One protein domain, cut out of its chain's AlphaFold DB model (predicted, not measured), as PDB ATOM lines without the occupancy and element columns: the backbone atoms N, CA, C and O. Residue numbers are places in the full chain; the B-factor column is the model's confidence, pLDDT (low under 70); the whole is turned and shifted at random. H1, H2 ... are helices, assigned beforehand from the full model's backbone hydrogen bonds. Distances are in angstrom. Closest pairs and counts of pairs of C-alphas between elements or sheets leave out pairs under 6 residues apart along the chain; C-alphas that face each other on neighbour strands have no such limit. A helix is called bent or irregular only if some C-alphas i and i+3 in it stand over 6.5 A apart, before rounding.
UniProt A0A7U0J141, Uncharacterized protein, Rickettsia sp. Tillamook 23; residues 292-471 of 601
ATOM      1  N   SER A 292     104.501 114.260 107.670       76.44
ATOM      2  CA  SER A 292     105.299 115.432 108.044       76.44
ATOM      3  C   SER A 292     105.023 115.936 109.461       76.44
ATOM      4  O   SER A 292     105.725 116.827 109.933       76.44
ATOM      5  N   SER A 293     103.986 115.420 110.131       77.44
ATOM      6  CA  SER A 293     103.453 115.998 111.372       77.44
ATOM      7  C   SER A 293     104.484 116.080 112.489       77.44
ATOM      8  O   SER A 293     104.514 117.065 113.215       77.44
ATOM      9  N   GLU A 294     105.358 115.084 112.595       84.31
ATOM     10  CA  GLU A 294     106.414 115.041 113.602       84.31
ATOM     11  C   GLU A 294     107.403 116.200 113.438       84.31
ATOM     12  O   GLU A 294     107.662 116.941 114.386       84.31
ATOM     13  N   GLU A 295     107.910 116.394 112.221       82.31
ATOM     14  CA  GLU A 295     108.829 117.489 111.919       82.31
ATOM     15  C   GLU A 295     108.123 118.844 111.988       82.31
ATOM     16  O   GLU A 295     108.660 119.794 112.556       82.31
ATOM     17  N   LEU A 296     106.874 118.928 111.521       70.50
ATOM     18  CA  LEU A 296     106.051 120.127 111.673       70.50
ATOM     19  C   LEU A 296     105.890 120.502 113.147       70.50
ATOM     20  O   LEU A 296     106.130 121.652 113.503       70.50
ATOM     21  N   ILE A 297     105.566 119.550 114.020       74.88
ATOM     22  CA  ILE A 297     105.433 119.771 115.464       74.88
ATOM     23  C   ILE A 297     106.756 120.250 116.072       74.88
ATOM     24  O   ILE A 297     106.757 121.241 116.807       74.88
ATOM     25  N   LYS A 298     107.892 119.638 115.705       81.38
ATOM     26  CA  LYS A 298     109.231 120.102 116.116       81.38
ATOM     27  C   LYS A 298     109.514 121.538 115.652       81.38
ATOM     28  O   LYS A 298     110.256 122.260 116.318       81.38
ATOM     29  N   THR A 299     108.918 121.980 114.541       72.19
ATOM     30  CA  THR A 299     109.076 123.349 114.017       72.19
ATOM     31  C   THR A 299     108.166 124.384 114.669       72.19
ATOM     32  O   THR A 299     108.466 125.573 114.577       72.19
ATOM     33  N   VAL A 300     107.089 123.984 115.356       70.56
ATOM     34  CA  VAL A 300     106.125 124.946 115.919       70.56
ATOM     35  C   VAL A 300     106.780 125.885 116.945       70.56
ATOM     36  O   VAL A 300     106.627 127.097 116.785       70.56
ATOM     37  N   PRO A 301     107.552 125.417 117.949       78.81
ATOM     38  CA  PRO A 301     108.219 126.324 118.886       78.81
ATOM     39  C   PRO A 301     109.175 127.336 118.223       78.81
ATOM     40  O   PRO A 301     109.002 128.538 118.461       78.81
ATOM     41  N   PRO A 302     110.137 126.937 117.357       72.94
ATOM     42  CA  PRO A 302     110.999 127.905 116.683       72.94
ATOM     43  C   PRO A 302     110.228 128.807 115.709       72.94
ATOM     44  O   PRO A 302     110.585 129.975 115.585       72.94
ATOM     45  N   ALA A 303     109.145 128.335 115.078       68.69
ATOM     46  CA  ALA A 303     108.284 129.162 114.228       68.69
ATOM     47  C   ALA A 303     107.523 130.231 115.018       68.69
ATOM     48  O   ALA A 303     107.475 131.385 114.593       68.69
ATOM     49  N   ILE A 304     106.975 129.889 116.188       65.81
ATOM     50  CA  ILE A 304     106.345 130.871 117.078       65.81
ATOM     51  C   ILE A 304     107.383 131.885 117.558       65.81
ATOM     52  O   ILE A 304     107.104 133.083 117.557       65.81
ATOM     53  N   LYS A 305     108.593 131.435 117.916       69.38
ATOM     54  CA  LYS A 305     109.684 132.331 118.320       69.38
ATOM     55  C   LYS A 305     110.083 133.278 117.184       69.38
ATOM     56  O   LYS A 305     110.107 134.489 117.393       69.38
ATOM     57  N   ALA A 306     110.299 132.751 115.978       64.31
ATOM     58  CA  ALA A 306     110.600 133.536 114.783       64.31
ATOM     59  C   ALA A 306     109.483 134.534 114.460       64.31
ATOM     60  O   ALA A 306     109.759 135.679 114.122       64.31
ATOM     61  N   TYR A 307     108.216 134.134 114.589       63.66
ATOM     62  CA  TYR A 307     107.080 135.010 114.325       63.66
ATOM     63  C   TYR A 307     106.925 136.111 115.383       63.66
ATOM     64  O   TYR A 307     106.651 137.255 115.027       63.66
ATOM     65  N   SER A 308     107.141 135.806 116.665       66.31
ATOM     66  CA  SER A 308     107.171 136.808 117.739       66.31
ATOM     67  C   SER A 308     108.289 137.828 117.515       66.31
ATOM     68  O   SER A 308     108.037 139.030 117.558       66.31
ATOM     69  N   GLN A 309     109.487 137.363 117.153       65.75
ATOM     70  CA  GLN A 309     110.612 138.227 116.787       65.75
ATOM     71  C   GLN A 309     110.317 139.035 115.519       65.75
ATOM     72  O   GLN A 309     110.580 140.231 115.465       65.75
ATOM     73  N   LEU A 310     109.699 138.426 114.502       61.25
ATOM     74  CA  LEU A 310     109.257 139.131 113.301       61.25
ATOM     75  C   LEU A 310     108.213 140.194 113.638       61.25
ATOM     76  O   LEU A 310     108.239 141.248 113.027       61.25
ATOM     77  N   LYS A 311     107.298 139.953 114.581       60.78
ATOM     78  CA  LYS A 311     106.303 140.931 115.051       60.78
ATOM     79  C   LYS A 311     106.955 142.093 115.788       60.78
ATOM     80  O   LYS A 311     106.593 143.241 115.534       60.78
ATOM     81  N   GLU A 312     107.916 141.813 116.662       61.22
ATOM     82  CA  GLU A 312     108.738 142.836 117.313       61.22
ATOM     83  C   GLU A 312     109.489 143.661 116.264       61.22
ATOM     84  O   GLU A 312     109.366 144.883 116.250       61.22
ATOM     85  N   ASN A 313     110.106 143.007 115.281       55.09
ATOM     86  CA  ASN A 313     110.778 143.651 114.154       55.09
ATOM     87  C   ASN A 313     109.805 144.358 113.191       55.09
ATOM     88  O   ASN A 313     110.137 145.377 112.596       55.09
ATOM     89  N   GLN A 314     108.572 143.873 113.035       51.38
ATOM     90  CA  GLN A 314     107.544 144.517 112.219       51.38
ATOM     91  C   GLN A 314     107.041 145.785 112.886       51.38
ATOM     92  O   GLN A 314     106.766 146.756 112.185       51.38
ATOM     93  N   ARG A 315     106.974 145.822 114.225       51.44
ATOM     94  CA  ARG A 315     106.812 147.085 114.950       51.44
ATOM     95  C   ARG A 315     107.954 148.041 114.625       51.44
ATOM     96  O   ARG A 315     107.698 149.227 114.607       51.44
ATOM     97  N   TRP A 316     109.145 147.574 114.255       48.16
ATOM     98  CA  TRP A 316     110.238 148.447 113.799       48.16
ATOM     99  C   TRP A 316     110.123 148.902 112.346       48.16
ATOM    100  O   TRP A 316     110.758 149.878 111.972       48.16
ATOM    101  N   THR A 317     109.349 148.192 111.521       41.00
ATOM    102  CA  THR A 317     108.998 148.637 110.161       41.00
ATOM    103  C   THR A 317     107.705 149.460 110.112       41.00
ATOM    104  O   THR A 317     107.502 150.195 109.154       41.00
ATOM    105  N   LYS A 318     106.813 149.307 111.106       38.12
ATOM    106  CA  LYS A 318     105.543 150.046 111.255       38.12
ATOM    107  C   LYS A 318     105.686 151.301 112.115       38.12
ATOM    108  O   LYS A 318     105.049 152.303 111.815       38.12
ATOM    109  N   ILE A 319     106.515 151.268 113.161       41.38
ATOM    110  CA  ILE A 319     107.204 152.482 113.594       41.38
ATOM    111  C   ILE A 319     108.058 152.801 112.382       41.38
ATOM    112  O   ILE A 319     109.020 152.095 112.107       41.38
ATOM    113  N   ASN A 320     107.654 153.794 111.602       41.12
ATOM    114  CA  ASN A 320     108.581 154.472 110.724       41.12
ATOM    115  C   ASN A 320     109.778 154.870 111.603       41.12
ATOM    116  O   ASN A 320     109.788 155.946 112.194       41.12
ATOM    117  N   LEU A 321     110.832 154.053 111.644       47.56
ATOM    118  CA  LEU A 321     112.142 154.640 111.449       47.56
ATOM    119  C   LEU A 321     112.029 155.224 110.050       47.56
ATOM    120  O   LEU A 321     112.296 154.533 109.066       47.56
ATOM    121  N   ASN A 322     111.485 156.442 109.958       53.00
ATOM    122  CA  ASN A 322     111.531 157.209 108.738       53.00
ATOM    123  C   ASN A 322     113.023 157.462 108.560       53.00
ATOM    124  O   ASN A 322     113.586 158.398 109.107       53.00
ATOM    125  N   MET A 323     113.696 156.504 107.921       60.34
ATOM    126  CA  MET A 323     115.102 156.608 107.568       60.34
ATOM    127  C   MET A 323     115.261 157.658 106.458       60.34
ATOM    128  O   MET A 323     116.375 158.050 106.123       60.34
ATOM    129  N   GLU A 324     114.147 158.141 105.901       60.41
ATOM    130  CA  GLU A 324     114.064 159.428 105.225       60.41
ATOM    131  C   GLU A 324     114.613 160.549 106.114       60.41
ATOM    132  O   GLU A 324     114.144 160.774 107.224       60.41
ATOM    133  N   GLY A 325     115.623 161.252 105.606       63.97
ATOM    134  CA  GLY A 325     116.261 162.370 106.301       63.97
ATOM    135  C   GLY A 325     117.400 161.992 107.253       63.97
ATOM    136  O   GLY A 325     118.150 162.882 107.636       63.97
ATOM    137  N   LEU A 326     117.591 160.709 107.589       73.25
ATOM    138  CA  LEU A 326     118.789 160.265 108.314       73.25
ATOM    139  C   LEU A 326     119.993 160.185 107.367       73.25
ATOM    140  O   LEU A 326     119.861 159.750 106.215       73.25
ATOM    141  N   ASP A 327     121.173 160.550 107.860       80.81
ATOM    142  CA  ASP A 327     122.426 160.326 107.148       80.81
ATOM    143  C   ASP A 327     122.799 158.830 107.127       80.81
ATOM    144  O   ASP A 327     122.268 158.002 107.879       80.81
ATOM    145  N   THR A 328     123.700 158.466 106.217       78.62
ATOM    146  CA  THR A 328     124.098 157.073 105.975       78.62
ATOM    147  C   THR A 328     124.756 156.418 107.193       78.62
ATOM    148  O   THR A 328     124.557 155.219 107.398       78.62
ATOM    149  N   GLU A 329     125.489 157.165 108.021       82.12
ATOM    150  CA  GLU A 329     126.195 156.607 109.179       82.12
ATOM    151  C   GLU A 329     125.218 156.310 110.320       82.12
ATOM    152  O   GLU A 329     125.196 155.194 110.842       82.12
ATOM    153  N   THR A 330     124.290 157.230 110.596       80.31
ATOM    154  CA  THR A 330     123.211 157.010 111.571       80.31
ATOM    155  C   THR A 330     122.337 155.808 111.192       80.31
ATOM    156  O   THR A 330     121.958 154.999 112.045       80.31
ATOM    157  N   LYS A 331     122.049 155.614 109.894       79.38
ATOM    158  CA  LYS A 331     121.352 154.405 109.409       79.38
ATOM    159  C   LYS A 331     122.151 153.134 109.689       79.38
ATOM    160  O   LYS A 331     121.568 152.131 110.106       79.38
ATOM    161  N   LYS A 332     123.469 153.160 109.464       82.12
ATOM    162  CA  LYS A 332     124.361 152.019 109.715       82.12
ATOM    163  C   LYS A 332     124.428 151.670 111.197       82.12
ATOM    164  O   LYS A 332     124.307 150.492 111.527       82.12
ATOM    165  N   GLU A 333     124.544 152.651 112.088       82.31
ATOM    166  CA  GLU A 333     124.543 152.413 113.536       82.31
ATOM    167  C   GLU A 333     123.216 151.831 114.034       82.31
ATOM    168  O   GLU A 333     123.213 150.841 114.775       82.31
ATOM    169  N   LEU A 334     122.083 152.375 113.572       78.44
ATOM    170  CA  LEU A 334     120.758 151.846 113.901       78.44
ATOM    171  C   LEU A 334     120.616 150.386 113.465       78.44
ATOM    172  O   LEU A 334     120.193 149.545 114.261       78.44
ATOM    173  N   LEU A 335     121.003 150.071 112.226       77.12
ATOM    174  CA  LEU A 335     120.985 148.705 111.707       77.12
ATOM    175  C   LEU A 335     121.942 147.798 112.491       77.12
ATOM    176  O   LEU A 335     121.546 146.700 112.876       77.12
ATOM    177  N   LYS A 336     123.149 148.259 112.838       82.56
ATOM    178  CA  LYS A 336     124.117 147.497 113.643       82.56
ATOM    179  C   LYS A 336     123.552 147.123 115.014       82.56
ATOM    180  O   LYS A 336     123.633 145.959 115.404       82.56
ATOM    181  N   GLY A 337     122.891 148.057 115.700       79.19
ATOM    182  CA  GLY A 337     122.191 147.787 116.964       79.19
ATOM    183  C   GLY A 337     121.056 146.759 116.837       79.19
ATOM    184  O   GLY A 337     120.654 146.146 117.823       79.19
ATOM    185  N   LYS A 338     120.551 146.531 115.617       75.56
ATOM    186  CA  LYS A 338     119.520 145.532 115.304       75.56
ATOM    187  C   LYS A 338     120.072 144.164 114.899       75.56
ATOM    188  O   LYS A 338     119.297 143.208 114.840       75.56
ATOM    189  N   LYS A 339     121.381 144.043 114.651       81.69
ATOM    190  CA  LYS A 339     122.015 142.803 114.171       81.69
ATOM    191  C   LYS A 339     121.676 141.570 115.015       81.69
ATOM    192  O   LYS A 339     121.227 140.595 114.415       81.69
ATOM    193  N   PRO A 340     121.755 141.603 116.362       83.94
ATOM    194  CA  PRO A 340     121.490 140.415 117.179       83.94
ATOM    195  C   PRO A 340     120.084 139.833 116.974       83.94
ATOM    196  O   PRO A 340     119.905 138.622 116.943       83.94
ATOM    197  N   GLN A 341     119.080 140.685 116.749       73.50
ATOM    198  CA  GLN A 341     117.697 140.232 116.569       73.50
ATOM    199  C   GLN A 341     117.443 139.649 115.176       73.50
ATOM    200  O   GLN A 341     116.590 138.777 115.010       73.50
ATOM    201  N   ILE A 342     118.185 140.116 114.167       75.12
ATOM    202  CA  ILE A 342     118.167 139.524 112.827       75.12
ATOM    203  C   ILE A 342     118.887 138.171 112.852       75.12
ATOM    204  O   ILE A 342     118.371 137.218 112.278       75.12
ATOM    205  N   VAL A 343     120.021 138.068 113.553       83.81
ATOM    206  CA  VAL A 343     120.751 136.804 113.757       83.81
ATOM    207  C   VAL A 343     119.840 135.758 114.399       83.81
ATOM    208  O   VAL A 343     119.652 134.686 113.826       83.81
ATOM    209  N   ASP A 344     119.175 136.103 115.501       80.31
ATOM    210  CA  ASP A 344     118.210 135.223 116.165       80.31
ATOM    211  C   ASP A 344     117.074 134.763 115.230       80.31
ATOM    212  O   ASP A 344     116.673 133.593 115.242       80.31
ATOM    213  N   LEU A 345     116.541 135.672 114.402       75.12
ATOM    214  CA  LEU A 345     115.497 135.353 113.425       75.12
ATOM    215  C   LEU A 345     116.010 134.371 112.363       75.12
ATOM    216  O   LEU A 345     115.303 133.426 112.000       75.12
ATOM    217  N   VAL A 346     117.231 134.584 111.869       76.69
ATOM    218  CA  VAL A 346     117.885 133.718 110.882       76.69
ATOM    219  C   VAL A 346     118.141 132.333 111.471       76.69
ATOM    220  O   VAL A 346     117.816 131.340 110.826       76.69
ATOM    221  N   GLU A 347     118.615 132.242 112.713       86.06
ATOM    222  CA  GLU A 347     118.815 130.964 113.403       86.06
ATOM    223  C   GLU A 347     117.511 130.194 113.612       86.06
ATOM    224  O   GLU A 347     117.458 128.982 113.394       86.06
ATOM    225  N   ASN A 348     116.431 130.873 114.009       77.69
ATOM    226  CA  ASN A 348     115.130 130.220 114.144       77.69
ATOM    227  C   ASN A 348     114.582 129.780 112.781       77.69
ATOM    228  O   ASN A 348     114.039 128.683 112.666       77.69
ATOM    229  N   THR A 349     114.789 130.583 111.735       74.50
ATOM    230  CA  THR A 349     114.439 130.219 110.352       74.50
ATOM    231  C   THR A 349     115.227 128.995 109.890       74.50
ATOM    232  O   THR A 349     114.649 128.079 109.305       74.50
ATOM    233  N   LYS A 350     116.523 128.927 110.218       81.81
ATOM    234  CA  LYS A 350     117.368 127.762 109.952       81.81
ATOM    235  C   LYS A 350     116.827 126.521 110.654       81.81
ATOM    236  O   LYS A 350     116.633 125.514 109.993       81.81
ATOM    237  N   LYS A 351     116.511 126.600 111.951       83.81
ATOM    238  CA  LYS A 351     115.934 125.475 112.712       83.81
ATOM    239  C   LYS A 351     114.641 124.958 112.082       83.81
ATOM    240  O   LYS A 351     114.435 123.753 112.018       83.81
ATOM    241  N   ILE A 352     113.781 125.853 111.593       72.62
ATOM    242  CA  ILE A 352     112.555 125.464 110.880       72.62
ATOM    243  C   ILE A 352     112.903 124.715 109.589       72.62
ATOM    244  O   ILE A 352     112.358 123.643 109.345       72.62
ATOM    245  N   ILE A 353     113.815 125.256 108.778       70.44
ATOM    246  CA  ILE A 353     114.224 124.632 107.514       70.44
ATOM    247  C   ILE A 353     114.914 123.288 107.754       70.44
ATOM    248  O   ILE A 353     114.579 122.331 107.069       70.44
ATOM    249  N   ASP A 354     115.814 123.190 108.730       83.31
ATOM    250  CA  ASP A 354     116.533 121.960 109.074       83.31
ATOM    251  C   ASP A 354     115.582 120.862 109.556       83.31
ATOM    252  O   ASP A 354     115.720 119.716 109.146       83.31
ATOM    253  N   ASN A 355     114.594 121.206 110.385       80.94
ATOM    254  CA  ASN A 355     113.596 120.245 110.851       80.94
ATOM    255  C   ASN A 355     112.673 119.801 109.704       80.94
ATOM    256  O   ASN A 355     112.328 118.633 109.600       80.94
ATOM    257  N   LEU A 356     112.286 120.707 108.798       72.69
ATOM    258  CA  LEU A 356     111.468 120.346 107.633       72.69
ATOM    259  C   LEU A 356     112.267 119.644 106.532       72.69
ATOM    260  O   LEU A 356     111.672 118.962 105.697       72.69
ATOM    261  N   TYR A 357     113.591 119.789 106.515       79.56
ATOM    262  CA  TYR A 357     114.458 119.282 105.456       79.56
ATOM    263  C   TYR A 357     114.230 117.794 105.143       79.56
ATOM    264  O   TYR A 357     113.994 117.495 103.973       79.56
ATOM    265  N   PRO A 358     114.193 116.862 106.120       78.62
ATOM    266  CA  PRO A 358     114.011 115.436 105.840       78.62
ATOM    267  C   PRO A 358     112.689 115.120 105.130       78.62
ATOM    268  O   PRO A 358     112.619 114.208 104.305       78.62
ATOM    269  N   VAL A 359     111.643 115.894 105.428       72.81
ATOM    270  CA  VAL A 359     110.331 115.789 104.781       72.81
ATOM    271  C   VAL A 359     110.388 116.371 103.371       72.81
ATOM    272  O   VAL A 359     109.956 115.732 102.410       72.81
ATOM    273  N   LEU A 360     110.929 117.583 103.234       71.56
ATOM    274  CA  LEU A 360     110.996 118.292 101.956       71.56
ATOM    275  C   LEU A 360     111.937 117.613 100.956       71.56
ATOM    276  O   LEU A 360     111.757 117.763  99.751       71.56
ATOM    277  N   GLU A 361     112.938 116.880 101.437       79.94
ATOM    278  CA  GLU A 361     113.886 116.143 100.607       79.94
ATOM    279  C   GLU A 361     113.259 114.882  99.995       79.94
ATOM    280  O   GLU A 361     113.534 114.566  98.839       79.94
ATOM    281  N   LYS A 362     112.416 114.157 100.743       79.50
ATOM    282  CA  LYS A 362     111.947 112.818 100.340       79.50
ATOM    283  C   LYS A 362     110.468 112.763  99.990       79.50
ATOM    284  O   LYS A 362     110.098 112.186  98.968       79.50
ATOM    285  N   GLU A 363     109.622 113.352 100.822       78.69
ATOM    286  CA  GLU A 363     108.169 113.213 100.710       78.69
ATOM    287  C   GLU A 363     107.582 114.216  99.715       78.69
ATOM    288  O   GLU A 363     106.709 113.861  98.924       78.69
ATOM    289  N   LEU A 364     108.102 115.448  99.674       78.38
ATOM    290  CA  LEU A 364     107.606 116.469  98.748       78.38
ATOM    291  C   LEU A 364     107.858 116.118  97.264       78.38
ATOM    292  O   LEU A 364     106.919 116.245  96.476       78.38
ATOM    293  N   PRO A 365     109.040 115.615  96.846       81.81
ATOM    294  CA  PRO A 365     109.246 115.170  95.466       81.81
ATOM    295  C   PRO A 365     108.331 114.004  95.068       81.81
ATOM    296  O   PRO A 365     107.759 114.019  93.980       81.81
ATOM    297  N   ARG A 366     108.132 113.023  95.965       84.12
ATOM    298  CA  ARG A 366     107.195 111.904  95.749       84.12
ATOM    299  C   ARG A 366     105.758 112.389  95.614       84.12
ATOM    300  O   ARG A 366     105.022 111.912  94.756       84.12
ATOM    301  N   TYR A 367     105.360 113.346  96.448       82.94
ATOM    302  CA  TYR A 367     104.046 113.961  96.360       82.94
ATOM    303  C   TYR A 367     103.853 114.661  95.012       82.94
ATOM    304  O   TYR A 367     102.827 114.445  94.372       82.94
ATOM    305  N   LEU A 368     104.826 115.456  94.553       79.00
ATOM    306  CA  LEU A 368     104.741 116.151  93.264       79.00
ATOM    307  C   LEU A 368     104.614 115.177  92.086       79.00
ATOM    308  O   LEU A 368     103.800 115.423  91.198       79.00
ATOM    309  N   ASP A 369     105.347 114.063  92.105       83.25
ATOM    310  CA  ASP A 369     105.211 112.994  91.107       83.25
ATOM    311  C   ASP A 369     103.802 112.398  91.093       83.25
ATOM    312  O   ASP A 369     103.118 112.422  90.068       83.25
ATOM    313  N   SER A 370     103.354 111.892  92.244       83.75
ATOM    314  CA  SER A 370     102.083 111.172  92.371       83.75
ATOM    315  C   SER A 370     100.867 112.056  92.099       83.75
ATOM    316  O   SER A 370      99.790 111.552  91.791       83.75
ATOM    317  N   ASN A 371     101.023 113.379  92.212       82.56
ATOM    318  CA  ASN A 371      99.927 114.340  92.124       82.56
ATOM    319  C   ASN A 371     100.034 115.302  90.941       82.56
ATOM    320  O   ASN A 371      99.166 116.165  90.802       82.56
ATOM    321  N   LYS A 372     101.042 115.153  90.069       82.69
ATOM    322  CA  LYS A 372     101.280 116.054  88.931       82.69
ATOM    323  C   LYS A 372     100.001 116.330  88.140       82.69
ATOM    324  O   LYS A 372      99.612 117.484  87.982       82.69
ATOM    325  N   GLN A 373      99.306 115.278  87.703       84.94
ATOM    326  CA  GLN A 373      98.088 115.435  86.906       84.94
ATOM    327  C   GLN A 373      96.950 116.084  87.701       84.94
ATOM    328  O   GLN A 373      96.259 116.948  87.175       84.94
ATOM    329  N   GLY A 374      96.785 115.729  88.979       82.12
ATOM    330  CA  GLY A 374      95.773 116.345  89.840       82.12
ATOM    331  C   GLY A 374      95.996 117.849  90.018       82.12
ATOM    332  O   GLY A 374      95.045 118.621  89.965       82.12
ATOM    333  N   ILE A 375      97.252 118.279  90.166       78.94
ATOM    334  CA  ILE A 375      97.617 119.699  90.264       78.94
ATOM    335  C   ILE A 375      97.345 120.426  88.938       78.94
ATOM    336  O   ILE A 375      96.787 121.526  88.937       78.94
ATOM    337  N   LEU A 376      97.700 119.812  87.806       81.75
ATOM    338  CA  LEU A 376      97.447 120.374  86.476       81.75
ATOM    339  C   LEU A 376      95.946 120.506  86.179       81.75
ATOM    340  O   LEU A 376      95.507 121.538  85.673       81.75
ATOM    341  N   ASP A 377      95.139 119.518  86.561       81.88
ATOM    342  CA  ASP A 377      93.685 119.549  86.383       81.88
ATOM    343  C   ASP A 377      93.029 120.691  87.174       81.88
ATOM    344  O   ASP A 377      92.139 121.372  86.657       81.88
ATOM    345  N   VAL A 378      93.509 120.965  88.393       77.19
ATOM    346  CA  VAL A 378      93.046 122.108  89.197       77.19
ATOM    347  C   VAL A 378      93.302 123.427  88.464       77.19
ATOM    348  O   VAL A 378      92.434 124.304  88.464       77.19
ATOM    349  N   LEU A 379      94.456 123.577  87.806       76.88
ATOM    350  CA  LEU A 379      94.775 124.784  87.034       76.88
ATOM    351  C   LEU A 379      93.894 124.954  85.794       76.88
ATOM    352  O   LEU A 379      93.590 126.089  85.430       76.88
ATOM    353  N   LYS A 380      93.443 123.854  85.183       82.44
ATOM    354  CA  LYS A 380      92.505 123.877  84.048       82.44
ATOM    355  C   LYS A 380      91.059 124.153  84.453       82.44
ATOM    356  O   LYS A 380      90.201 124.312  83.588       82.44
ATOM    357  N   HIS A 381      90.743 124.200  85.744       80.06
ATOM    358  CA  HIS A 381      89.370 124.433  86.164       80.06
ATOM    359  C   HIS A 381      88.927 125.878  85.822       80.06
ATOM    360  O   HIS A 381      89.621 126.825  86.204       80.06
ATOM    361  N   PRO A 382      87.743 126.106  85.210       78.56
ATOM    362  CA  PRO A 382      87.317 127.432  84.730       78.56
ATOM    363  C   PRO A 382      87.378 128.556  85.773       78.56
ATOM    364  O   PRO A 382      87.796 129.672  85.483       78.56
ATOM    365  N   LYS A 383      87.026 128.259  87.033       72.81
ATOM    366  CA  LYS A 383      87.127 129.238  88.135       72.81
ATOM    367  C   LYS A 383      88.566 129.620  88.487       72.81
ATOM    368  O   LYS A 383      88.793 130.716  88.992       72.81
ATOM    369  N   VAL A 384      89.510 128.699  88.306       74.94
ATOM    370  CA  VAL A 384      90.931 128.933  88.583       74.94
ATOM    371  C   VAL A 384      91.532 129.736  87.437       74.94
ATOM    372  O   VAL A 384      92.151 130.762  87.706       74.94
ATOM    373  N   MET A 385      91.238 129.364  86.187       79.50
ATOM    374  CA  MET A 385      91.630 130.137  85.003       79.50
ATOM    375  C   MET A 385      91.135 131.586  85.082       79.50
ATOM    376  O   MET A 385      91.952 132.501  85.054       79.50
ATOM    377  N   GLY A 386      89.846 131.810  85.366       73.00
ATOM    378  CA  GLY A 386      89.304 133.170  85.507       73.00
ATOM    379  C   GLY A 386      89.939 133.989  86.647       73.00
ATOM    380  O   GLY A 386      90.015 135.215  86.573       73.00
ATOM    381  N   ARG A 387      90.451 133.341  87.707       73.00
ATOM    382  CA  ARG A 387      91.222 134.016  88.775       73.00
ATOM    383  C   ARG A 387      92.663 134.328  88.380       73.00
ATOM    384  O   ARG A 387      93.256 135.245  88.943       73.00
ATOM    385  N   ILE A 388      93.251 133.525  87.503       71.44
ATOM    386  CA  ILE A 388      94.586 133.770  86.962       71.44
ATOM    387  C   ILE A 388      94.514 134.946  85.978       71.44
ATOM    388  O   ILE A 388      95.286 135.897  86.107       71.44
ATOM    389  N   GLU A 389      93.520 134.933  85.088       82.69
ATOM    390  CA  GLU A 389      93.250 136.006  84.122       82.69
ATOM    391  C   GLU A 389      92.970 137.338  84.812       82.69
ATOM    392  O   GLU A 389      93.549 138.356  84.438       82.69
ATOM    393  N   SER A 390      92.164 137.346  85.881       76.00
ATOM    394  CA  SER A 390      91.866 138.577  86.627       76.00
ATOM    395  C   SER A 390      93.088 139.212  87.299       76.00
ATOM    396  O   SER A 390      93.052 140.385  87.666       76.00
ATOM    397  N   LYS A 391      94.197 138.470  87.433       75.94
ATOM    398  CA  LYS A 391      95.502 138.982  87.885       75.94
ATOM    399  C   LYS A 391      96.420 139.407  86.732       75.94
ATOM    400  O   LYS A 391      97.608 139.645  86.961       75.94
ATOM    401  N   GLY A 392      95.898 139.479  85.507       76.62
ATOM    402  CA  GLY A 392      96.652 139.832  84.303       76.62
ATOM    403  C   GLY A 392      97.694 138.781  83.926       76.62
ATOM    404  O   GLY A 392      98.783 139.128  83.466       76.62
ATOM    405  N   LYS A 393      97.419 137.503  84.204       80.12
ATOM    406  CA  LYS A 393      98.304 136.378  83.883       80.12
ATOM    407  C   LYS A 393      97.621 135.443  82.894       80.12
ATOM    408  O   LYS A 393      96.406 135.299  82.925       80.12
ATOM    409  N   ASP A 394      98.422 134.799  82.055       82.94
ATOM    410  CA  ASP A 394      97.970 133.818  81.070       82.94
ATOM    411  C   ASP A 394      97.872 132.421  81.723       82.94
ATOM    412  O   ASP A 394      98.909 131.862  82.107       82.94
ATOM    413  N   PRO A 395      96.662 131.850  81.886       80.19
ATOM    414  CA  PRO A 395      96.482 130.533  82.495       80.19
ATOM    415  C   PRO A 395      97.103 129.400  81.689       80.19
ATOM    416  O   PRO A 395      97.612 128.449  82.284       80.19
ATOM    417  N   GLU A 396      97.088 129.495  80.359       86.12
ATOM    418  CA  GLU A 396      97.633 128.461  79.484       86.12
ATOM    419  C   GLU A 396      99.155 128.404  79.626       86.12
ATOM    420  O   GLU A 396      99.732 127.327  79.800       86.12
ATOM    421  N   PHE A 397      99.800 129.573  79.669       84.25
ATOM    422  CA  PHE A 397     101.227 129.666  79.958       84.25
ATOM    423  C   PHE A 397     101.577 129.129  81.347       84.25
ATOM    424  O   PHE A 397     102.530 128.367  81.476       84.25
ATOM    425  N   ILE A 398     100.815 129.484  82.393       78.69
ATOM    426  CA  ILE A 398     101.063 128.967  83.753       78.69
ATOM    427  C   ILE A 398     100.938 127.444  83.788       78.69
ATOM    428  O   ILE A 398     101.764 126.780  84.414       78.69
ATOM    429  N   HIS A 399      99.939 126.888  83.104       84.88
ATOM    430  CA  HIS A 399      99.764 125.448  83.010       84.88
ATOM    431  C   HIS A 399     100.965 124.777  82.326       84.88
ATOM    432  O   HIS A 399     101.545 123.849  82.890       84.88
ATOM    433  N   LYS A 400     101.375 125.256  81.142       84.19
ATOM    434  CA  LYS A 400     102.549 124.735  80.413       84.19
ATOM    435  C   LYS A 400     103.832 124.866  81.232       84.19
ATOM    436  O   LYS A 400     104.599 123.912  81.335       84.19
ATOM    437  N   ALA A 401     104.040 126.022  81.862       82.12
ATOM    438  CA  ALA A 401     105.194 126.279  82.710       82.12
ATOM    439  C   ALA A 401     105.246 125.318  83.901       82.12
ATOM    440  O   ALA A 401     106.312 124.781  84.204       82.12
ATOM    441  N   LEU A 402     104.114 125.060  84.563       79.94
ATOM    442  CA  LEU A 402     104.070 124.121  85.679       79.94
ATOM    443  C   LEU A 402     104.323 122.681  85.217       79.94
ATOM    444  O   LEU A 402     105.128 121.982  85.831       79.94
ATOM    445  N   ASP A 403     103.686 122.244  84.131       85.88
ATOM    446  CA  ASP A 403     103.859 120.893  83.584       85.88
ATOM    447  C   ASP A 403     105.330 120.605  83.244       85.88
ATOM    448  O   ASP A 403     105.894 119.585  83.655       85.88
ATOM    449  N   ALA A 404     105.977 121.560  82.576       84.69
ATOM    450  CA  ALA A 404     107.353 121.423  82.128       84.69
ATOM    451  C   ALA A 404     108.395 121.589  83.247       84.69
ATOM    452  O   ALA A 404     109.472 120.991  83.180       84.69
ATOM    453  N   SER A 405     108.083 122.388  84.277       81.38
ATOM    454  CA  SER A 405     108.979 122.630  85.416       81.38
ATOM    455  C   SER A 405     108.825 121.617  86.546       81.38
ATOM    456  O   SER A 405     109.763 121.463  87.319       81.38
ATOM    457  N   THR A 406     107.709 120.887  86.642       82.06
ATOM    458  CA  THR A 406     107.488 119.901  87.719       82.06
ATOM    459  C   THR A 406     108.619 118.859  87.822       82.06
ATOM    460  O   THR A 406     109.118 118.663  88.932       82.06
ATOM    461  N   PRO A 407     109.105 118.240  86.721       86.81
ATOM    462  CA  PRO A 407     110.233 117.303  86.783       86.81
ATOM    463  C   PRO A 407     111.536 117.954  87.266       86.81
ATOM    464  O   PRO A 407     112.268 117.364  88.059       86.81
ATOM    465  N   PHE A 408     111.804 119.189  86.830       85.56
ATOM    466  CA  PHE A 408     112.962 119.955  87.286       85.56
ATOM    467  C   PHE A 408     112.854 120.296  88.773       85.56
ATOM    468  O   PHE A 408     113.800 120.065  89.517       85.56
ATOM    469  N   LEU A 409     111.703 120.808  89.222       80.50
ATOM    470  CA  LEU A 409     111.458 121.167  90.619       80.50
ATOM    471  C   LEU A 409     111.629 119.957  91.530       80.50
ATOM    472  O   LEU A 409     112.312 120.058  92.542       80.50
ATOM    473  N   LYS A 410     111.072 118.806  91.149       84.88
ATOM    474  CA  LYS A 410     111.245 117.546  91.872       84.88
ATOM    475  C   LYS A 410     112.723 117.207  92.088       84.88
ATOM    476  O   LYS A 410     113.119 116.945  93.221       84.88
ATOM    477  N   ASP A 411     113.523 117.226  91.025       88.06
ATOM    478  CA  ASP A 411     114.940 116.863  91.105       88.06
ATOM    479  C   ASP A 411     115.791 117.952  91.789       88.06
ATOM    480  O   ASP A 411     116.797 117.645  92.424       88.06
ATOM    481  N   ALA A 412     115.397 119.224  91.670       84.00
ATOM    482  CA  ALA A 412     116.124 120.363  92.225       84.00
ATOM    483  C   ALA A 412     115.796 120.638  93.697       84.00
ATOM    484  O   ALA A 412     116.621 121.231  94.392       84.00
ATOM    485  N   LEU A 413     114.625 120.219  94.187       79.88
ATOM    486  CA  LEU A 413     114.169 120.453  95.560       79.88
ATOM    487  C   LEU A 413     115.200 120.032  96.622       79.88
ATOM    488  O   LEU A 413     115.497 120.863  97.481       79.88
ATOM    489  N   PRO A 414     115.811 118.828  96.570       85.44
ATOM    490  CA  PRO A 414     116.868 118.446  97.508       85.44
ATOM    491  C   PRO A 414     118.037 119.440  97.534       85.44
ATOM    492  O   PRO A 414     118.447 119.889  98.608       85.44
ATOM    493  N   SER A 415     118.526 119.848  96.359       84.81
ATOM    494  CA  SER A 415     119.624 120.810  96.215       84.81
ATOM    495  C   SER A 415     119.234 122.211  96.692       84.81
ATOM    496  O   SER A 415     120.020 122.863  97.374       84.81
ATOM    497  N   ILE A 416     118.012 122.669  96.399       79.12
ATOM    498  CA  ILE A 416     117.479 123.968  96.841       79.12
ATOM    499  C   ILE A 416     117.336 124.002  98.365       79.12
ATOM    500  O   ILE A 416     117.756 124.965  99.004       79.12
ATOM    501  N   ASN A 417     116.786 122.945  98.963       77.12
ATOM    502  CA  ASN A 417     116.619 122.858 100.410       77.12
ATOM    503  C   ASN A 417     117.978 122.795 101.119       77.12
ATOM    504  O   ASN A 417     118.177 123.457 102.139       77.12
ATOM    505  N   LYS A 418     118.937 122.051 100.548       84.12
ATOM    506  CA  LYS A 418     120.301 121.961 101.079       84.12
ATOM    507  C   LYS A 418     121.000 123.315 100.989       84.12
ATOM    508  O   LYS A 418     121.591 123.765 101.966       84.12
ATOM    509  N   LEU A 419     120.862 124.003  99.857       81.19
ATOM    510  CA  LEU A 419     121.362 125.362  99.669       81.19
ATOM    511  C   LEU A 419     120.761 126.328 100.696       81.19
ATOM    512  O   LEU A 419     121.506 127.110 101.280       81.19
ATOM    513  N   ALA A 420     119.450 126.263 100.948       74.81
ATOM    514  CA  ALA A 420     118.780 127.110 101.932       74.81
ATOM    515  C   ALA A 420     119.314 126.868 103.356       74.81
ATOM    516  O   ALA A 420     119.709 127.821 104.025       74.81
ATOM    517  N   SER A 421     119.404 125.608 103.796       81.12
ATOM    518  CA  SER A 421     119.955 125.252 105.115       81.12
ATOM    519  C   SER A 421     121.416 125.697 105.277       81.12
ATOM    520  O   SER A 421     121.779 126.337 106.270       81.12
ATOM    521  N   LEU A 422     122.260 125.430 104.271       83.06
ATOM    522  CA  LEU A 422     123.671 125.818 104.290       83.06
ATOM    523  C   LEU A 422     123.848 127.339 104.274       83.06
ATOM    524  O   LEU A 422     124.684 127.860 105.008       83.06
ATOM    525  N   SER A 423     123.042 128.059 103.490       76.06
ATOM    526  CA  SER A 423     123.119 129.525 103.404       76.06
ATOM    527  C   SER A 423     122.772 130.191 104.732       76.06
ATOM    528  O   SER A 423     123.376 131.194 105.089       76.06
ATOM    529  N   LEU A 424     121.841 129.611 105.494       80.12
ATOM    530  CA  LEU A 424     121.435 130.118 106.806       80.12
ATOM    531  C   LEU A 424     122.372 129.692 107.946       80.12
ATOM    532  O   LEU A 424     122.136 130.065 109.092       80.12
ATOM    533  N   SER A 425     123.415 128.906 107.658       84.12
ATOM    534  CA  SER A 425     124.371 128.443 108.675       84.12
ATOM    535  C   SER A 425     125.292 129.555 109.179       84.12
ATOM    536  O   SER A 425     125.779 129.467 110.300       84.12
ATOM    537  N   ASP A 426     125.500 130.605 108.381       83.69
ATOM    538  CA  ASP A 426     126.237 131.807 108.778       83.69
ATOM    539  C   ASP A 426     125.241 132.941 109.069       83.69
ATOM    540  O   ASP A 426     125.023 133.848 108.259       83.69
ATOM    541  N   SER A 427     124.551 132.824 110.208       84.38
ATOM    542  CA  SER A 427     123.478 133.739 110.613       84.38
ATOM    543  C   SER A 427     123.952 135.190 110.714       84.38
ATOM    544  O   SER A 427     123.204 136.103 110.355       84.38
ATOM    545  N   ASP A 428     125.206 135.397 111.113       86.44
ATOM    546  CA  ASP A 428     125.854 136.705 111.202       86.44
ATOM    547  C   ASP A 428     126.029 137.360 109.822       86.44
ATOM    548  O   ASP A 428     125.565 138.487 109.615       86.44
ATOM    549  N   LYS A 429     126.584 136.639 108.834       82.56
ATOM    550  CA  LYS A 429     126.710 137.165 107.461       82.56
ATOM    551  C   LYS A 429     125.363 137.368 106.779       82.56
ATOM    552  O   LYS A 429     125.198 138.317 106.011       82.56
ATOM    553  N   ILE A 430     124.384 136.499 107.033       78.69
ATOM    554  CA  ILE A 430     123.026 136.690 106.508       78.69
ATOM    555  C   ILE A 430     122.378 137.928 107.132       78.69
ATOM    556  O   ILE A 430     121.721 138.691 106.421       78.69
ATOM    557  N   ALA A 431     122.595 138.181 108.423       78.38
ATOM    558  CA  ALA A 431     122.141 139.412 109.056       78.38
ATOM    559  C   ALA A 431     122.789 140.651 108.418       78.38
ATOM    560  O   ALA A 431     122.077 141.610 108.116       78.38
ATOM    561  N   ASP A 432     124.089 140.606 108.107       79.44
ATOM    562  CA  ASP A 432     124.778 141.683 107.380       79.44
ATOM    563  C   ASP A 432     124.184 141.916 105.981       79.44
ATOM    564  O   ASP A 432     123.963 143.058 105.572       79.44
ATOM    565  N   ILE A 433     123.863 140.844 105.249       77.00
ATOM    566  CA  ILE A 433     123.196 140.914 103.938       77.00
ATOM    567  C   ILE A 433     121.820 141.575 104.059       77.00
ATOM    568  O   ILE A 433     121.487 142.456 103.263       77.00
ATOM    569  N   ILE A 434     121.021 141.180 105.055       73.00
ATOM    570  CA  ILE A 434     119.690 141.750 105.297       73.00
ATOM    571  C   ILE A 434     119.800 143.243 105.623       73.00
ATOM    572  O   ILE A 434     119.047 144.044 105.066       73.00
ATOM    573  N   GLN A 435     120.754 143.637 106.468       75.62
ATOM    574  CA  GLN A 435     120.988 145.042 106.804       75.62
ATOM    575  C   GLN A 435     121.414 145.857 105.588       75.62
ATOM    576  O   GLN A 435     120.837 146.912 105.331       75.62
ATOM    577  N   LYS A 436     122.361 145.351 104.790       73.50
ATOM    578  CA  LYS A 436     122.779 146.001 103.539       73.50
ATOM    579  C   LYS A 436     121.607 146.157 102.572       73.50
ATOM    580  O   LYS A 436     121.417 147.229 102.004       73.50
ATOM    581  N   ALA A 437     120.763 145.136 102.426       71.75
ATOM    582  CA  ALA A 437     119.566 145.215 101.590       71.75
ATOM    583  C   ALA A 437     118.554 146.259 102.103       71.75
ATOM    584  O   ALA A 437     117.974 147.002 101.308       71.75
ATOM    585  N   GLN A 438     118.357 146.350 103.422       70.31
ATOM    586  CA  GLN A 438     117.506 147.373 104.040       70.31
ATOM    587  C   GLN A 438     118.065 148.784 103.837       70.31
ATOM    588  O   GLN A 438     117.310 149.684 103.464       70.31
ATOM    589  N   LEU A 439     119.378 148.965 103.994       75.62
ATOM    590  CA  LEU A 439     120.061 150.226 103.718       75.62
ATOM    591  C   LEU A 439     119.863 150.643 102.254       75.62
ATOM    592  O   LEU A 439     119.407 151.756 101.994       75.62
ATOM    593  N   ILE A 440     120.073 149.722 101.305       72.56
ATOM    594  CA  ILE A 440     119.871 149.964  99.865       72.56
ATOM    595  C   ILE A 440     118.433 150.400  99.555       72.56
ATOM    596  O   ILE A 440     118.207 151.287  98.726       72.56
ATOM    597  N   LYS A 441     117.453 149.771 100.213       71.38
ATOM    598  CA  LYS A 441     116.029 150.088 100.055       71.38
ATOM    599  C   LYS A 441     115.669 151.461 100.630       71.38
ATOM    600  O   LYS A 441     114.729 152.074 100.135       71.38
ATOM    601  N   SER A 442     116.398 151.928 101.644       71.50
ATOM    602  CA  SER A 442     116.177 153.226 102.290       71.50
ATOM    603  C   SER A 442     116.702 154.422 101.490       71.50
ATOM    604  O   SER A 442     116.355 155.558 101.813       71.50
ATOM    605  N   PHE A 443     117.546 154.204 100.473       72.44
ATOM    606  CA  PHE A 443     118.023 155.309  99.645       72.44
ATOM    607  C   PHE A 443     116.892 155.881  98.784       72.44
ATOM    608  O   PHE A 443     116.137 155.103  98.177       72.44
ATOM    609  N   PRO A 444     116.811 157.218  98.669       66.81
ATOM    610  CA  PRO A 444     115.851 157.862  97.789       66.81
ATOM    611  C   PRO A 444     116.044 157.424  96.332       66.81
ATOM    612  O   PRO A 444     117.062 156.849  95.935       66.81
ATOM    613  N   LYS A 445     115.025 157.654  95.502       65.19
ATOM    614  CA  LYS A 445     115.087 157.306  94.073       65.19
ATOM    615  C   LYS A 445     115.841 158.355  93.243       65.19
ATOM    616  O   LYS A 445     116.053 158.117  92.056       65.19
ATOM    617  N   GLU A 446     116.239 159.482  93.840       68.56
ATOM    618  CA  GLU A 446     116.924 160.572  93.141       68.56
ATOM    619  C   GLU A 446     118.352 160.225  92.700       68.56
ATOM    620  O   GLU A 446     119.076 159.447  93.326       68.56
ATOM    621  N   GLU A 447     118.787 160.899  91.632       54.44
ATOM    622  CA  GLU A 447     120.074 160.701  90.965       54.44
ATOM    623  C   GLU A 447     121.306 160.938  91.841       54.44
ATOM    624  O   GLU A 447     122.287 160.210  91.703       54.44
ATOM    625  N   LYS A 448     121.236 161.882  92.788       55.44
ATOM    626  CA  LYS A 448     122.345 162.209  93.700       55.44
ATOM    627  C   LYS A 448     122.723 161.062  94.649       55.44
ATOM    628  O   LYS A 448     123.830 161.054  95.165       55.44
ATOM    629  N   SER A 449     121.846 160.072  94.840       64.12
ATOM    630  CA  SER A 449     122.104 158.888  95.679       64.12
ATOM    631  C   SER A 449     122.648 157.677  94.904       64.12
ATOM    632  O   SER A 449     122.916 156.628  95.496       64.12
ATOM    633  N   LYS A 450     122.810 157.780  93.571       68.94
ATOM    634  CA  LYS A 450     123.180 156.637  92.716       68.94
ATOM    635  C   LYS A 450     124.550 156.055  93.061       68.94
ATOM    636  O   LYS A 450     124.679 154.836  93.076       68.94
ATOM    637  N   GLU A 451     125.556 156.880  93.345       75.38
ATOM    638  CA  GLU A 451     126.924 156.404  93.603       75.38
ATOM    639  C   GLU A 451     127.034 155.634  94.924       75.38
ATOM    640  O   GLU A 451     127.551 154.514  94.945       75.38
ATOM    641  N   GLU A 452     126.465 156.169  96.008       73.12
ATOM    642  CA  GLU A 452     126.399 155.481  97.304       73.12
ATOM    643  C   GLU A 452     125.578 154.193  97.215       73.12
ATOM    644  O   GLU A 452     126.003 153.140  97.689       73.12
ATOM    645  N   LYS A 453     124.437 154.234  96.520       75.06
ATOM    646  CA  LYS A 453     123.605 153.051  96.298       75.06
ATOM    647  C   LYS A 453     124.338 151.975  95.498       75.06
ATOM    648  O   LYS A 453     124.236 150.797  95.830       75.06
ATOM    649  N   VAL A 454     125.094 152.352  94.466       75.94
ATOM    650  CA  VAL A 454     125.930 151.420  93.692       75.94
ATOM    651  C   VAL A 454     127.035 150.824  94.563       75.94
ATOM    652  O   VAL A 454     127.291 149.624  94.463       75.94
ATOM    653  N   LYS A 455     127.669 151.619  95.434       80.19
ATOM    654  CA  LYS A 455     128.668 151.124  96.390       80.19
ATOM    655  C   LYS A 455     128.067 150.082  97.339       80.19
ATOM    656  O   LYS A 455     128.593 148.976  97.423       80.19
ATOM    657  N   GLU A 456     126.938 150.380  97.975       79.44
ATOM    658  CA  GLU A 456     126.281 149.448  98.904       79.44
ATOM    659  C   GLU A 456     125.779 148.178  98.191       79.44
ATOM    660  O   GLU A 456     125.910 147.072  98.715       79.44
ATOM    661  N   VAL A 457     125.294 148.290  96.945       74.31
ATOM    662  CA  VAL A 457     124.953 147.125  96.106       74.31
ATOM    663  C   VAL A 457     126.184 146.262  95.812       74.31
ATOM    664  O   VAL A 457     126.095 145.036  95.884       74.31
ATOM    665  N   LYS A 458     127.345 146.861  95.513       72.50
ATOM    666  CA  LYS A 458     128.599 146.111  95.314       72.50
ATOM    667  C   LYS A 458     129.010 145.363  96.580       72.50
ATOM    668  O   LYS A 458     129.404 144.203  96.495       72.50
ATOM    669  N   GLU A 459     128.889 145.994  97.742       76.00
ATOM    670  CA  GLU A 459     129.199 145.351  99.020       76.00
ATOM    671  C   GLU A 459     128.229 144.203  99.345       76.00
ATOM    672  O   GLU A 459     128.668 143.152  99.811       76.00
ATOM    673  N   LEU A 460     126.933 144.360  99.045       73.94
ATOM    674  CA  LEU A 460     125.935 143.289  99.159       73.94
ATOM    675  C   LEU A 460     126.301 142.085  98.277       73.94
ATOM    676  O   LEU A 460     126.285 140.945  98.743       73.94
ATOM    677  N   ILE A 461     126.664 142.335  97.015       70.25
ATOM    678  CA  ILE A 461     127.121 141.292  96.083       70.25
ATOM    679  C   ILE A 461     128.386 140.610  96.623       70.25
ATOM    680  O   ILE A 461     128.479 139.383  96.607       70.25
ATOM    681  N   GLY A 462     129.334 141.382  97.164       71.12
ATOM    682  CA  GLY A 462     130.545 140.860  97.800       71.12
ATOM    683  C   GLY A 462     130.251 139.905  98.960       71.12
ATOM    684  O   GLY A 462     130.834 138.821  99.015       71.12
ATOM    685  N   ALA A 463     129.312 140.258  99.842       72.31
ATOM    686  CA  ALA A 463     128.897 139.408 100.961       72.31
ATOM    687  C   ALA A 463     128.261 138.085 100.487       72.31
ATOM    688  O   ALA A 463     128.600 137.015 100.994       72.31
ATOM    689  N   LEU A 464     127.410 138.132  99.456       69.69
ATOM    690  CA  LEU A 464     126.819 136.931  98.846       69.69
ATOM    691  C   LEU A 464     127.890 135.999  98.251       69.69
ATOM    692  O   LEU A 464     127.843 134.784  98.448       69.69
ATOM    693  N   ILE A 465     128.890 136.563  97.565       72.69
ATOM    694  CA  ILE A 465     130.017 135.796  97.014       72.69
ATOM    695  C   ILE A 465     130.851 135.162  98.131       72.69
ATOM    696  O   ILE A 465     131.300 134.026  97.989       72.69
ATOM    697  N   GLN A 466     131.057 135.859  99.249       73.50
ATOM    698  CA  GLN A 466     131.777 135.298 100.390       73.50
ATOM    699  C   GLN A 466     131.045 134.103 101.003       73.50
ATOM    700  O   GLN A 466     131.700 133.115 101.320       73.50
ATOM    701  N   ILE A 467     129.716 134.145 101.147       73.25
ATOM    702  CA  ILE A 467     128.942 132.986 101.631       73.25
ATOM    703  C   ILE A 467     129.145 131.784 100.710       73.25
ATOM    704  O   ILE A 467     129.434 130.685 101.182       73.25
ATOM    705  N   LYS A 468     129.069 132.008  99.396       76.44
ATOM    706  CA  LYS A 468     129.333 130.967  98.401       76.44
ATOM    707  C   LYS A 468     130.752 130.398  98.539       76.44
ATOM    708  O   LYS A 468     130.915 129.187  98.644       76.44
ATOM    709  N   ASN A 469     131.775 131.254  98.534       76.56
ATOM    710  CA  ASN A 469     133.175 130.823  98.476       76.56
ATOM    711  C   ASN A 469     133.664 130.176  99.780       76.56
ATOM    712  O   ASN A 469     134.542 129.321  99.742       76.56
ATOM    713  N   ASN A 470     133.100 130.570 100.923       81.25
ATOM    714  CA  ASN A 470     133.462 130.009 102.224       81.25
ATOM    715  C   ASN A 470     132.794 128.654 102.499       81.25
ATOM    716  O   ASN A 470     133.139 128.000 103.480       81.25
ATOM    717  N   ASN A 471     131.846 128.226 101.660       80.88
ATOM    718  CA  ASN A 471     131.152 126.956 101.811       80.88
ATOM    719  C   ASN A 471     131.274 126.115 100.521       80.88
ATOM    720  O   ASN A 471     130.543 126.348  99.550       80.88
TER     721      ASN A 471
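Overview. This is residues 292 to 471 of the 601 residues of an uncharacterized protein of Rickettsia sp. Tillamook 23 (UniProt A0A7U0J141). What shape does the printed part make? It is a loose horseshoe of helices around an open middle: the long, curving H2 makes the arch, and the bent H4 folds back along it. H1 runs beside part of H2, the hairpin of H5 and H6 makes the other side near the start of H2, and little H3 sits at the far end of the arch. What is it built of? The printed part has 180 residues with six named helices, H1 to H6 in order, and no named strand, which is all helix. It is loose, with a radius of gyration of the C-alphas of 20.6 A and spans of 55 by 39 by 34 A.

Along the chain. Where do the first helices run? H1, residues 293 to 318, begins at C-alpha 293 (103.453, 115.998, 111.372) and is 34.1 A long. H2, residues 328 to 379, is 47.6 A long, with a kink of 63 degrees near residue 373, and H3 is residues 382 to 389. What follows? H4, residues 395 to 423, was assigned as one helix by its hydrogen bonds but is bent, C-alphas 411 and 414 being 6.9 A apart; its arms are H4a, residues 395 to 411, and H4b, residues 414 to 423. H5 is residues 427 to 442, and H6, residues 447 to 470, is 35.3 A long and ends at C-alpha 470 (133.462, 130.009, 102.224).

Arrangement. What touches the hub, H2? H1 and H2 form a helical hairpin, opposite ways at a steep tilt of 40 degrees, closest at the C-alphas of Thr 299 and Ile 352, 5.1 A. H4b touches H2 at a shallow tilt of 10 degrees, opposite ways, closest at the C-alphas of Glu 361 and Pro 414, 4.9 A. H5 touches residues 331 to 347 of H2, about perpendicular at 77 degrees, the C-alphas of Val 343 and Ser 427 being closest at 5.2 A. And beyond it? H5 and H6 form a helical hairpin at a shallow tilt of 16 degrees, closest at the C-alphas of Ile 433 and Leu 460, 6.0 A. H3 and H4a only just touch, and only at the corner, with 3 pairs of C-alphas within 8 A, the closest being Met 385 and Pro 395, 5.5 A. Are the backbones complete? Every O i to N i+4 pair is within hydrogen-bond range in H3, H4b and H5, against 20 of 22 in H1, 38 of 48 in H2, 11 of 13 in H4a and 18 of 20 in H6.

Size, cuts and confidence. How far does it reach? The C-alphas farthest apart, of Asp 327 and Ser 370, are 55.2 A apart. Are there cuts or long links? The printed part has no cut; the link from H1 to H2 is short, and the others are tight. Where is confidence low? The pLDDT is under 70 at residues 303 to 325, 444 to 450 and 464, against a mean of 75.2 for the printed part.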